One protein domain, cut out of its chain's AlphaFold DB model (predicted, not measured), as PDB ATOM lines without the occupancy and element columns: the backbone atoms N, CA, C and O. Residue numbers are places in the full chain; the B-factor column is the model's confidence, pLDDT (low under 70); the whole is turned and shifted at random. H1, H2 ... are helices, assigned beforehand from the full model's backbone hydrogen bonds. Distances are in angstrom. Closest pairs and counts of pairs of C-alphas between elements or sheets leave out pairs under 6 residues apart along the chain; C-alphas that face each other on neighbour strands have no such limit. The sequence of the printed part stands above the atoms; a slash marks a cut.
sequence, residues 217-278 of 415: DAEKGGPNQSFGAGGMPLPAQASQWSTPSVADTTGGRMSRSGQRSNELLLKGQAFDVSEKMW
ATOM      1  N   ASP A 217     -14.569  -4.480 -50.876       65.69
ATOM      2  CA  ASP A 217     -14.517  -4.078 -49.462       65.69
ATOM      3  C   ASP A 217     -13.184  -4.463 -48.804       65.69
ATOM      4  O   ASP A 217     -12.734  -3.781 -47.886       65.69
ATOM      5  N   ALA A 218     -12.522  -5.519 -49.292       65.62
ATOM      6  CA  ALA A 218     -11.219  -5.946 -48.786       65.62
ATOM      7  C   ALA A 218     -10.119  -4.898 -49.038       65.62
ATOM      8  O   ALA A 218      -9.229  -4.726 -48.209       65.62
ATOM      9  N   GLU A 219     -10.198  -4.171 -50.156       65.88
ATOM     10  CA  GLU A 219      -9.214  -3.148 -50.537       65.88
ATOM     11  C   GLU A 219      -9.525  -1.775 -49.923       65.88
ATOM     12  O   GLU A 219      -8.620  -0.978 -49.686       65.88
ATOM     13  N   LYS A 220     -10.804  -1.493 -49.635       62.94
ATOM     14  CA  LYS A 220     -11.286  -0.200 -49.113       62.94
ATOM     15  C   LYS A 220     -11.807  -0.281 -47.675       62.94
ATOM     16  O   LYS A 220     -12.689   0.477 -47.289       62.94
ATOM     17  N   GLY A 221     -11.255  -1.185 -46.870       60.19
ATOM     18  CA  GLY A 221     -11.763  -1.503 -45.531       60.19
ATOM     19  C   GLY A 221     -11.363  -0.551 -44.395       60.19
ATOM     20  O   GLY A 221     -11.623  -0.854 -43.233       60.19
ATOM     21  N   GLY A 222     -10.700   0.569 -44.691       68.44
ATOM     22  CA  GLY A 222     -10.269   1.525 -43.668       68.44
ATOM     23  C   GLY A 222     -11.430   2.342 -43.071       68.44
ATOM     24  O   GLY A 222     -12.398   2.634 -43.779       68.44
ATOM     25  N   PRO A 223     -11.341   2.769 -41.796       58.44
ATOM     26  CA  PRO A 223     -12.289   3.730 -41.235       58.44
ATOM     27  C   PRO A 223     -12.255   5.027 -42.065       58.44
ATOM     28  O   PRO A 223     -11.177   5.514 -42.404       58.44
ATOM     29  N   ASN A 224     -13.429   5.568 -42.405       62.69
ATOM     30  CA  ASN A 224     -13.651   6.737 -43.281       62.69
ATOM     31  C   ASN A 224     -13.461   6.526 -44.796       62.69
ATOM     32  O   ASN A 224     -13.430   7.503 -45.543       62.69
ATOM     33  N   GLN A 225     -13.359   5.287 -45.278       68.38
ATOM     34  CA  GLN A 225     -13.364   5.033 -46.720       68.38
ATOM     35  C   GLN A 225     -14.778   5.173 -47.297       68.38
ATOM     36  O   GLN A 225     -15.756   4.742 -46.692       68.38
ATOM     37  N   SER A 226     -14.880   5.749 -48.494       66.75
ATOM     38  CA  SER A 226     -16.110   5.806 -49.281       66.75
ATOM     39  C   SER A 226     -15.843   5.303 -50.698       66.75
ATOM     40  O   SER A 226     -14.746   5.424 -51.255       66.75
ATOM     41  N   PHE A 227     -16.846   4.688 -51.311       63.28
ATOM     42  CA  PHE A 227     -16.811   4.429 -52.739       63.28
ATOM     43  C   PHE A 227     -17.065   5.744 -53.478       63.28
ATOM     44  O   PHE A 227     -18.004   6.464 -53.148       63.28
ATOM     45  N   GLY A 228     -16.291   6.019 -54.534       60.38
ATOM     46  CA  GLY A 228     -16.454   7.221 -55.366       60.38
ATOM     47  C   GLY A 228     -17.836   7.370 -56.020       60.38
ATOM     48  O   GLY A 228     -18.160   8.440 -56.512       60.38
ATOM     49  N   ALA A 229     -18.669   6.322 -55.983       62.44
ATOM     50  CA  ALA A 229     -20.064   6.330 -56.423       62.44
ATOM     51  C   ALA A 229     -21.082   6.575 -55.281       62.44
ATOM     52  O   ALA A 229     -22.258   6.268 -55.445       62.44
ATOM     53  N   GLY A 230     -20.650   7.079 -54.117       61.03
ATOM     54  CA  GLY A 230     -21.550   7.486 -53.025       61.03
ATOM     55  C   GLY A 230     -21.998   6.369 -52.074       61.03
ATOM     56  O   GLY A 230     -23.011   6.515 -51.402       61.03
ATOM     57  N   GLY A 231     -21.262   5.256 -51.994       66.31
ATOM     58  CA  GLY A 231     -21.558   4.153 -51.068       66.31
ATOM     59  C   GLY A 231     -20.542   4.053 -49.931       66.31
ATOM     60  O   GLY A 231     -19.350   4.257 -50.160       66.31
ATOM     61  N   MET A 232     -20.983   3.693 -48.724       70.75
ATOM     62  CA  MET A 232     -20.079   3.376 -47.614       70.75
ATOM     63  C   MET A 232     -19.786   1.863 -47.598       70.75
ATOM     64  O   MET A 232     -20.737   1.074 -47.624       70.75
ATOM     65  N   PRO A 233     -18.507   1.444 -47.596       74.69
ATOM     66  CA  PRO A 233     -18.129   0.036 -47.585       74.69
ATOM     67  C   PRO A 233     -18.538  -0.639 -46.275       74.69
ATOM     68  O   PRO A 233     -18.602   0.004 -45.221       74.69
ATOM     69  N   LEU A 234     -18.800  -1.950 -46.339       74.62
ATOM     70  CA  LEU A 234     -19.283  -2.729 -45.194       74.62
ATOM     71  C   LEU A 234     -18.354  -2.618 -43.961       74.62
ATOM     72  O   LEU A 234     -18.863  -2.429 -42.855       74.62
ATOM     73  N   PRO A 235     -17.011  -2.637 -44.098       73.50
ATOM     74  CA  PRO A 235     -16.105  -2.404 -42.970       73.50
ATOM     75  C   PRO A 235     -16.244  -1.016 -42.330       73.50
ATOM     76  O   PRO A 235     -16.156  -0.892 -41.109       73.50
ATOM     77  N   ALA A 236     -16.509   0.028 -43.122       72.75
ATOM     78  CA  ALA A 236     -16.724   1.373 -42.593       72.75
ATOM     79  C   ALA A 236     -18.068   1.477 -41.852       72.75
ATOM     80  O   ALA A 236     -18.128   2.102 -40.795       72.75
ATOM     81  N   GLN A 237     -19.118   0.796 -42.326       75.75
ATOM     82  CA  GLN A 237     -20.380   0.654 -41.582       75.75
ATOM     83  C   GLN A 237     -20.189  -0.122 -40.274       75.75
ATOM     84  O   GLN A 237     -20.662   0.307 -39.223       75.75
ATOM     85  N   ALA A 238     -19.432  -1.220 -40.311       74.44
ATOM     86  CA  ALA A 238     -19.144  -2.024 -39.127       74.44
ATOM     87  C   ALA A 238     -18.339  -1.249 -38.074       74.44
ATOM     88  O   ALA A 238     -18.553  -1.443 -36.880       74.44
ATOM     89  N   SER A 239     -17.466  -0.325 -38.494       71.38
ATOM     90  CA  SER A 239     -16.663   0.502 -37.581       71.38
ATOM     91  C   SER A 239     -17.479   1.451 -36.687       71.38
ATOM     92  O   SER A 239     -16.968   1.918 -35.673       71.38
ATOM     93  N   GLN A 240     -18.749   1.710 -37.022       79.06
ATOM     94  CA  GLN A 240     -19.656   2.529 -36.204       79.06
ATOM     95  C   GLN A 240     -20.178   1.786 -34.965       79.06
ATOM     96  O   GLN A 240     -20.690   2.397 -34.023       79.06
ATOM     97  N   TRP A 241     -20.051   0.460 -34.957       76.75
ATOM     98  CA  TRP A 241     -20.462  -0.378 -33.845       76.75
ATOM     99  C   TRP A 241     -19.325  -0.477 -32.829       76.75
ATOM    100  O   TRP A 241     -18.167  -0.722 -33.175       76.75
ATOM    101  N   SER A 242     -19.649  -0.296 -31.550       77.75
ATOM    102  CA  SER A 242     -18.677  -0.430 -30.470       77.75
ATOM    103  C   SER A 242     -18.128  -1.854 -30.425       77.75
ATOM    104  O   SER A 242     -18.876  -2.826 -30.501       77.75
ATOM    105  N   THR A 243     -16.820  -1.997 -30.227       75.12
ATOM    106  CA  THR A 243     -16.207  -3.311 -30.003       75.12
ATOM    107  C   THR A 243     -16.781  -3.955 -28.737       75.12
ATOM    108  O   THR A 243     -16.942  -3.248 -27.733       75.12
ATOM    109  N   PRO A 244     -17.037  -5.275 -28.739       71.12
ATOM    110  CA  PRO A 244     -17.537  -5.973 -27.561       71.12
ATOM    111  C   PRO A 244     -16.593  -5.763 -26.373       71.12
ATOM    112  O   PRO A 244     -15.371  -5.853 -26.501       71.12
ATOM    113  N   SER A 245     -17.163  -5.467 -25.211       70.94
ATOM    114  CA  SER A 245     -16.437  -5.183 -23.974       70.94
ATOM    115  C   SER A 245     -16.714  -6.256 -22.925       70.94
ATOM    116  O   SER A 245     -17.742  -6.929 -22.946       70.94
ATOM    117  N   VAL A 246     -15.830  -6.383 -21.932       68.00
ATOM    118  CA  VAL A 246     -16.029  -7.282 -20.779       68.00
ATOM    119  C   VAL A 246     -17.377  -7.013 -20.088       68.00
ATOM    120  O   VAL A 246     -18.026  -7.948 -19.615       68.00
ATOM    121  N   ALA A 247     -17.853  -5.763 -20.109       63.25
ATOM    122  CA  ALA A 247     -19.161  -5.372 -19.581       63.25
ATOM    123  C   ALA A 247     -20.347  -6.123 -20.227       63.25
ATOM    124  O   ALA A 247     -21.351  -6.363 -19.548       63.25
ATOM    125  N   ASP A 248     -20.211  -6.565 -21.482       63.75
ATOM    126  CA  ASP A 248     -21.241  -7.332 -22.192       63.75
ATOM    127  C   ASP A 248     -21.403  -8.743 -21.605       63.75
ATOM    128  O   ASP A 248     -22.502  -9.293 -21.596       63.75
ATOM    129  N   THR A 249     -20.329  -9.311 -21.045       63.06
ATOM    130  CA  THR A 249     -20.328 -10.674 -20.483       63.06
ATOM    131  C   THR A 249     -20.807 -10.746 -19.034       63.06
ATOM    132  O   THR A 249     -21.279 -11.794 -18.604       63.06
ATOM    133  N   THR A 250     -20.685  -9.652 -18.273       56.81
ATOM    134  CA  THR A 250     -20.801  -9.702 -16.802       56.81
ATOM    135  C   THR A 250     -22.020  -8.961 -16.244       56.81
ATOM    136  O   THR A 250     -22.386  -9.189 -15.096       56.81
ATOM    137  N   GLY A 251     -22.694  -8.086 -17.004       57.88
ATOM    138  CA  GLY A 251     -23.738  -7.273 -16.364       57.88
ATOM    139  C   GLY A 251     -24.669  -6.454 -17.239       57.88
ATOM    140  O   GLY A 251     -25.284  -5.529 -16.723       57.88
ATOM    141  N   GLY A 252     -24.791  -6.752 -18.534       66.06
ATOM    142  CA  GLY A 252     -25.904  -6.272 -19.360       66.06
ATOM    143  C   GLY A 252     -26.090  -4.753 -19.470       66.06
ATOM    144  O   GLY A 252     -27.172  -4.337 -19.876       66.06
ATOM    145  N   ARG A 253     -25.079  -3.950 -19.122       68.38
ATOM    146  CA  ARG A 253     -25.150  -2.486 -19.148       68.38
ATOM    147  C   ARG A 253     -25.293  -2.007 -20.592       68.38
ATOM    148  O   ARG A 253     -24.515  -2.403 -21.453       68.38
ATOM    149  N   MET A 254     -26.298  -1.174 -20.844       74.06
ATOM    150  CA  MET A 254     -26.603  -0.649 -22.182       74.06
ATOM    151  C   MET A 254     -25.717   0.555 -22.537       74.06
ATOM    152  O   MET A 254     -25.430   0.774 -23.710       74.06
ATOM    153  N   SER A 255     -25.189   1.252 -21.530       82.25
ATOM    154  CA  SER A 255     -24.286   2.396 -21.690       82.25
ATOM    155  C   SER A 255     -23.049   2.258 -20.807       82.25
ATOM    156  O   SER A 255     -23.035   1.489 -19.836       82.25
ATOM    157  N   ARG A 256     -21.997   3.019 -21.129       80.81
ATOM    158  CA  ARG A 256     -20.811   3.144 -20.266       80.81
ATOM    159  C   ARG A 256     -21.170   3.808 -18.928       80.81
ATOM    160  O   ARG A 256     -22.245   4.368 -18.747       80.81
ATOM    161  N   SER A 257     -20.272   3.724 -17.950       75.50
ATOM    162  CA  SER A 257     -20.420   4.382 -16.645       75.50
ATOM    163  C   SER A 257     -19.617   5.684 -16.559       75.50
ATOM    164  O   SER A 257     -18.612   5.843 -17.252       75.50
ATOM    165  N   GLY A 258     -20.001   6.574 -15.641       82.38
ATOM    166  CA  GLY A 258     -19.273   7.814 -15.353       82.38
ATOM    167  C   GLY A 258     -19.516   8.905 -16.398       82.38
ATOM    168  O   GLY A 258     -20.580   8.954 -17.000       82.38
ATOM    169  N   GLN A 259     -18.515   9.754 -16.639       73.44
ATOM    170  CA  GLN A 259     -18.593  10.904 -17.564       73.44
ATOM    171  C   GLN A 259     -18.910  10.533 -19.026       73.44
ATOM    172  O   GLN A 259     -19.193  11.408 -19.833       73.44
ATOM    173  N   ARG A 260     -18.868   9.241 -19.375       76.94
ATOM    174  CA  ARG A 260     -19.175   8.716 -20.713       76.94
ATOM    175  C   ARG A 260     -20.503   7.961 -20.758       76.94
ATOM    176  O   ARG A 260     -20.701   7.118 -21.622       76.94
ATOM    177  N   SER A 261     -21.408   8.195 -19.807       77.75
ATOM    178  CA  SER A 261     -22.677   7.458 -19.707       77.75
ATOM    179  C   SER A 261     -23.646   7.677 -20.866       77.75
ATOM    180  O   SER A 261     -24.589   6.907 -21.025       77.75
ATOM    181  N   ASN A 262     -23.414   8.705 -21.676       80.56
ATOM    182  CA  ASN A 262     -24.117   8.957 -22.930       80.56
ATOM    183  C   ASN A 262     -23.683   8.020 -24.072       80.56
ATOM    184  O   ASN A 262     -24.375   7.936 -25.080       80.56
ATOM    185  N   GLU A 263     -22.563   7.307 -23.937       83.12
ATOM    186  CA  GLU A 263     -22.108   6.358 -24.948       83.12
ATOM    187  C   GLU A 263     -22.756   4.986 -24.743       83.12
ATOM    188  O   GLU A 263     -22.507   4.297 -23.742       83.12
ATOM    189  N   LEU A 264     -23.556   4.575 -25.728       83.38
ATOM    190  CA  LEU A 264     -24.134   3.239 -25.786       83.38
ATOM    191  C   LEU A 264     -23.034   2.204 -26.046       83.38
ATOM    192  O   LEU A 264     -22.227   2.336 -26.964       83.38
ATOM    193  N   LEU A 265     -23.021   1.150 -25.234       84.50
ATOM    194  CA  LEU A 265     -22.224  -0.045 -25.497       84.50
ATOM    195  C   LEU A 265     -22.879  -0.867 -26.609       84.50
ATOM    196  O   LEU A 265     -24.032  -0.627 -26.965       84.50
ATOM    197  N   LEU A 266     -22.172  -1.877 -27.119       82.38
ATOM    198  CA  LEU A 266     -22.639  -2.725 -28.220       82.38
ATOM    199  C   LEU A 266     -24.068  -3.247 -27.996       82.38
ATOM    200  O   LEU A 266     -24.895  -3.229 -28.903       82.38
ATOM    201  N   LYS A 267     -24.389  -3.644 -26.761       79.12
ATOM    202  CA  LYS A 267     -25.735  -4.086 -26.385       79.12
ATOM    203  C   LYS A 267     -26.787  -2.972 -26.450       79.12
ATOM    204  O   LYS A 267     -27.906  -3.233 -26.878       79.12
ATOM    205  N   GLY A 268     -26.447  -1.756 -26.022       82.25
ATOM    206  CA  GLY A 268     -27.331  -0.593 -26.121       82.25
ATOM    207  C   GLY A 268     -27.554  -0.171 -27.569       82.25
ATOM    208  O   GLY A 268     -28.691   0.052 -27.956       82.25
ATOM    209  N   GLN A 269     -26.499  -0.169 -28.390       83.25
ATOM    210  CA  GLN A 269     -26.600   0.100 -29.829       83.25
ATOM    211  C   GLN A 269     -27.476  -0.942 -30.538       83.25
ATOM    212  O   GLN A 269     -28.356  -0.581 -31.312       83.25
ATOM    213  N   ALA A 270     -27.290  -2.230 -30.231       79.19
ATOM    214  CA  ALA A 270     -28.123  -3.300 -30.776       79.19
ATOM    215  C   ALA A 270     -29.595  -3.163 -30.356       79.19
ATOM    216  O   ALA A 270     -30.485  -3.367 -31.179       79.19
ATOM    217  N   PHE A 271     -29.852  -2.794 -29.096       76.88
ATOM    218  CA  PHE A 271     -31.207  -2.566 -28.601       76.88
ATOM    219  C   PHE A 271     -31.873  -1.380 -29.302       76.88
ATOM    220  O   PHE A 271     -32.976  -1.531 -29.815       76.88
ATOM    221  N   ASP A 272     -31.178  -0.248 -29.411       77.12
ATOM    222  CA  ASP A 272     -31.669   0.949 -30.098       77.12
ATOM    223  C   ASP A 272     -32.029   0.672 -31.563       77.12
ATOM    224  O   ASP A 272     -33.074   1.117 -32.038       77.12
ATOM    225  N   VAL A 273     -31.188  -0.088 -32.275       72.81
ATOM    226  CA  VAL A 273     -31.465  -0.515 -33.657       72.81
ATOM    227  C   VAL A 273     -32.674  -1.448 -33.700       72.81
ATOM    228  O   VAL A 273     -33.530  -1.301 -34.571       72.81
ATOM    229  N   SER A 274     -32.776  -2.383 -32.753       69.06
ATOM    230  CA  SER A 274     -33.902  -3.313 -32.709       69.06
ATOM    231  C   SER A 274     -35.228  -2.623 -32.379       69.06
ATOM    232  O   SER A 274     -36.208  -2.881 -33.062       69.06
ATOM    233  N   GLU A 275     -35.284  -1.698 -31.418       68.06
ATOM    234  CA  GLU A 275     -36.540  -1.023 -31.064       68.06
ATOM    235  C   GLU A 275     -37.005  -0.040 -32.135       68.06
ATOM    236  O   GLU A 275     -38.199   0.046 -32.413       68.06
ATOM    237  N   LYS A 276     -36.078   0.703 -32.746       66.69
ATOM    238  CA  LYS A 276     -36.437   1.710 -33.754       66.69
ATOM    239  C   LYS A 276     -36.825   1.091 -35.092       66.69
ATOM    240  O   LYS A 276     -37.549   1.727 -35.850       66.69
ATOM    241  N   MET A 277     -36.320  -0.105 -35.399       59.91
ATOM    242  CA  MET A 277     -36.333  -0.609 -36.771       59.91
ATOM    243  C   MET A 277     -36.840  -2.045 -36.903       59.91
ATOM    244  O   MET A 277     -37.334  -2.414 -37.966       59.91
ATOM    245  N   TRP A 278     -36.697  -2.883 -35.874       59.00
ATOM    246  CA  TRP A 278     -37.089  -4.291 -35.933       59.00
ATOM    247  C   TRP A 278     -38.370  -4.469 -35.122       59.00
ATOM    248  O   TRP A 278     -38.338  -4.716 -33.917       59.00
TER     249      TRP A 278
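What this domain is: This is residues 217 to 278 of the 415 residues of the protein "Site-specific DNA methylase" of Rhizobium favelukesii (UniProt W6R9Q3). Little regular structure is seen: H3, the longest helix, short H2 and the loop of residues 251 to 265 gather toward one end of a loose, elongated shape, with residues 273 to 278 sticking out. Looped residues 217 to 233 make the other end, and short H1 lies between the two ends. The printed part has 62 residues, with three named helices, H1, H2, H3 along the chain, and no named strand; the class is all helix, with 22 residues in named elements. The radius of gyration of the C-alphas is 14.4 A, and the spans are 41 by 24 by 22 A.

How they stand to each other: H3, residues 266 to 277, is close to but not clearly touching H2, residues 246 to 250; their closest C-alphas, Lys 267 and Asp 248, are 7.0 A apart. H1, residues 234 to 238, is apart from both. In these helices every O i to N i+4 pair is within hydrogen-bond range.

Where its parts are: H3 is 16.3 A long, from C-alpha 266 at (-22.639, -2.725, -28.220) to C-alpha 277 at (-36.333, -0.609, -36.771). H2 measures 6.7 A and H1 6.1 A.

The domain as a whole: The C-alphas farthest apart, of Ala 229 and Thr 250, are 42.7 A apart. The printed part has no cut. The H2 to H3 link is long. Residues 217 to 231, 246 to 253 and 274 to 278 have pLDDT under 70.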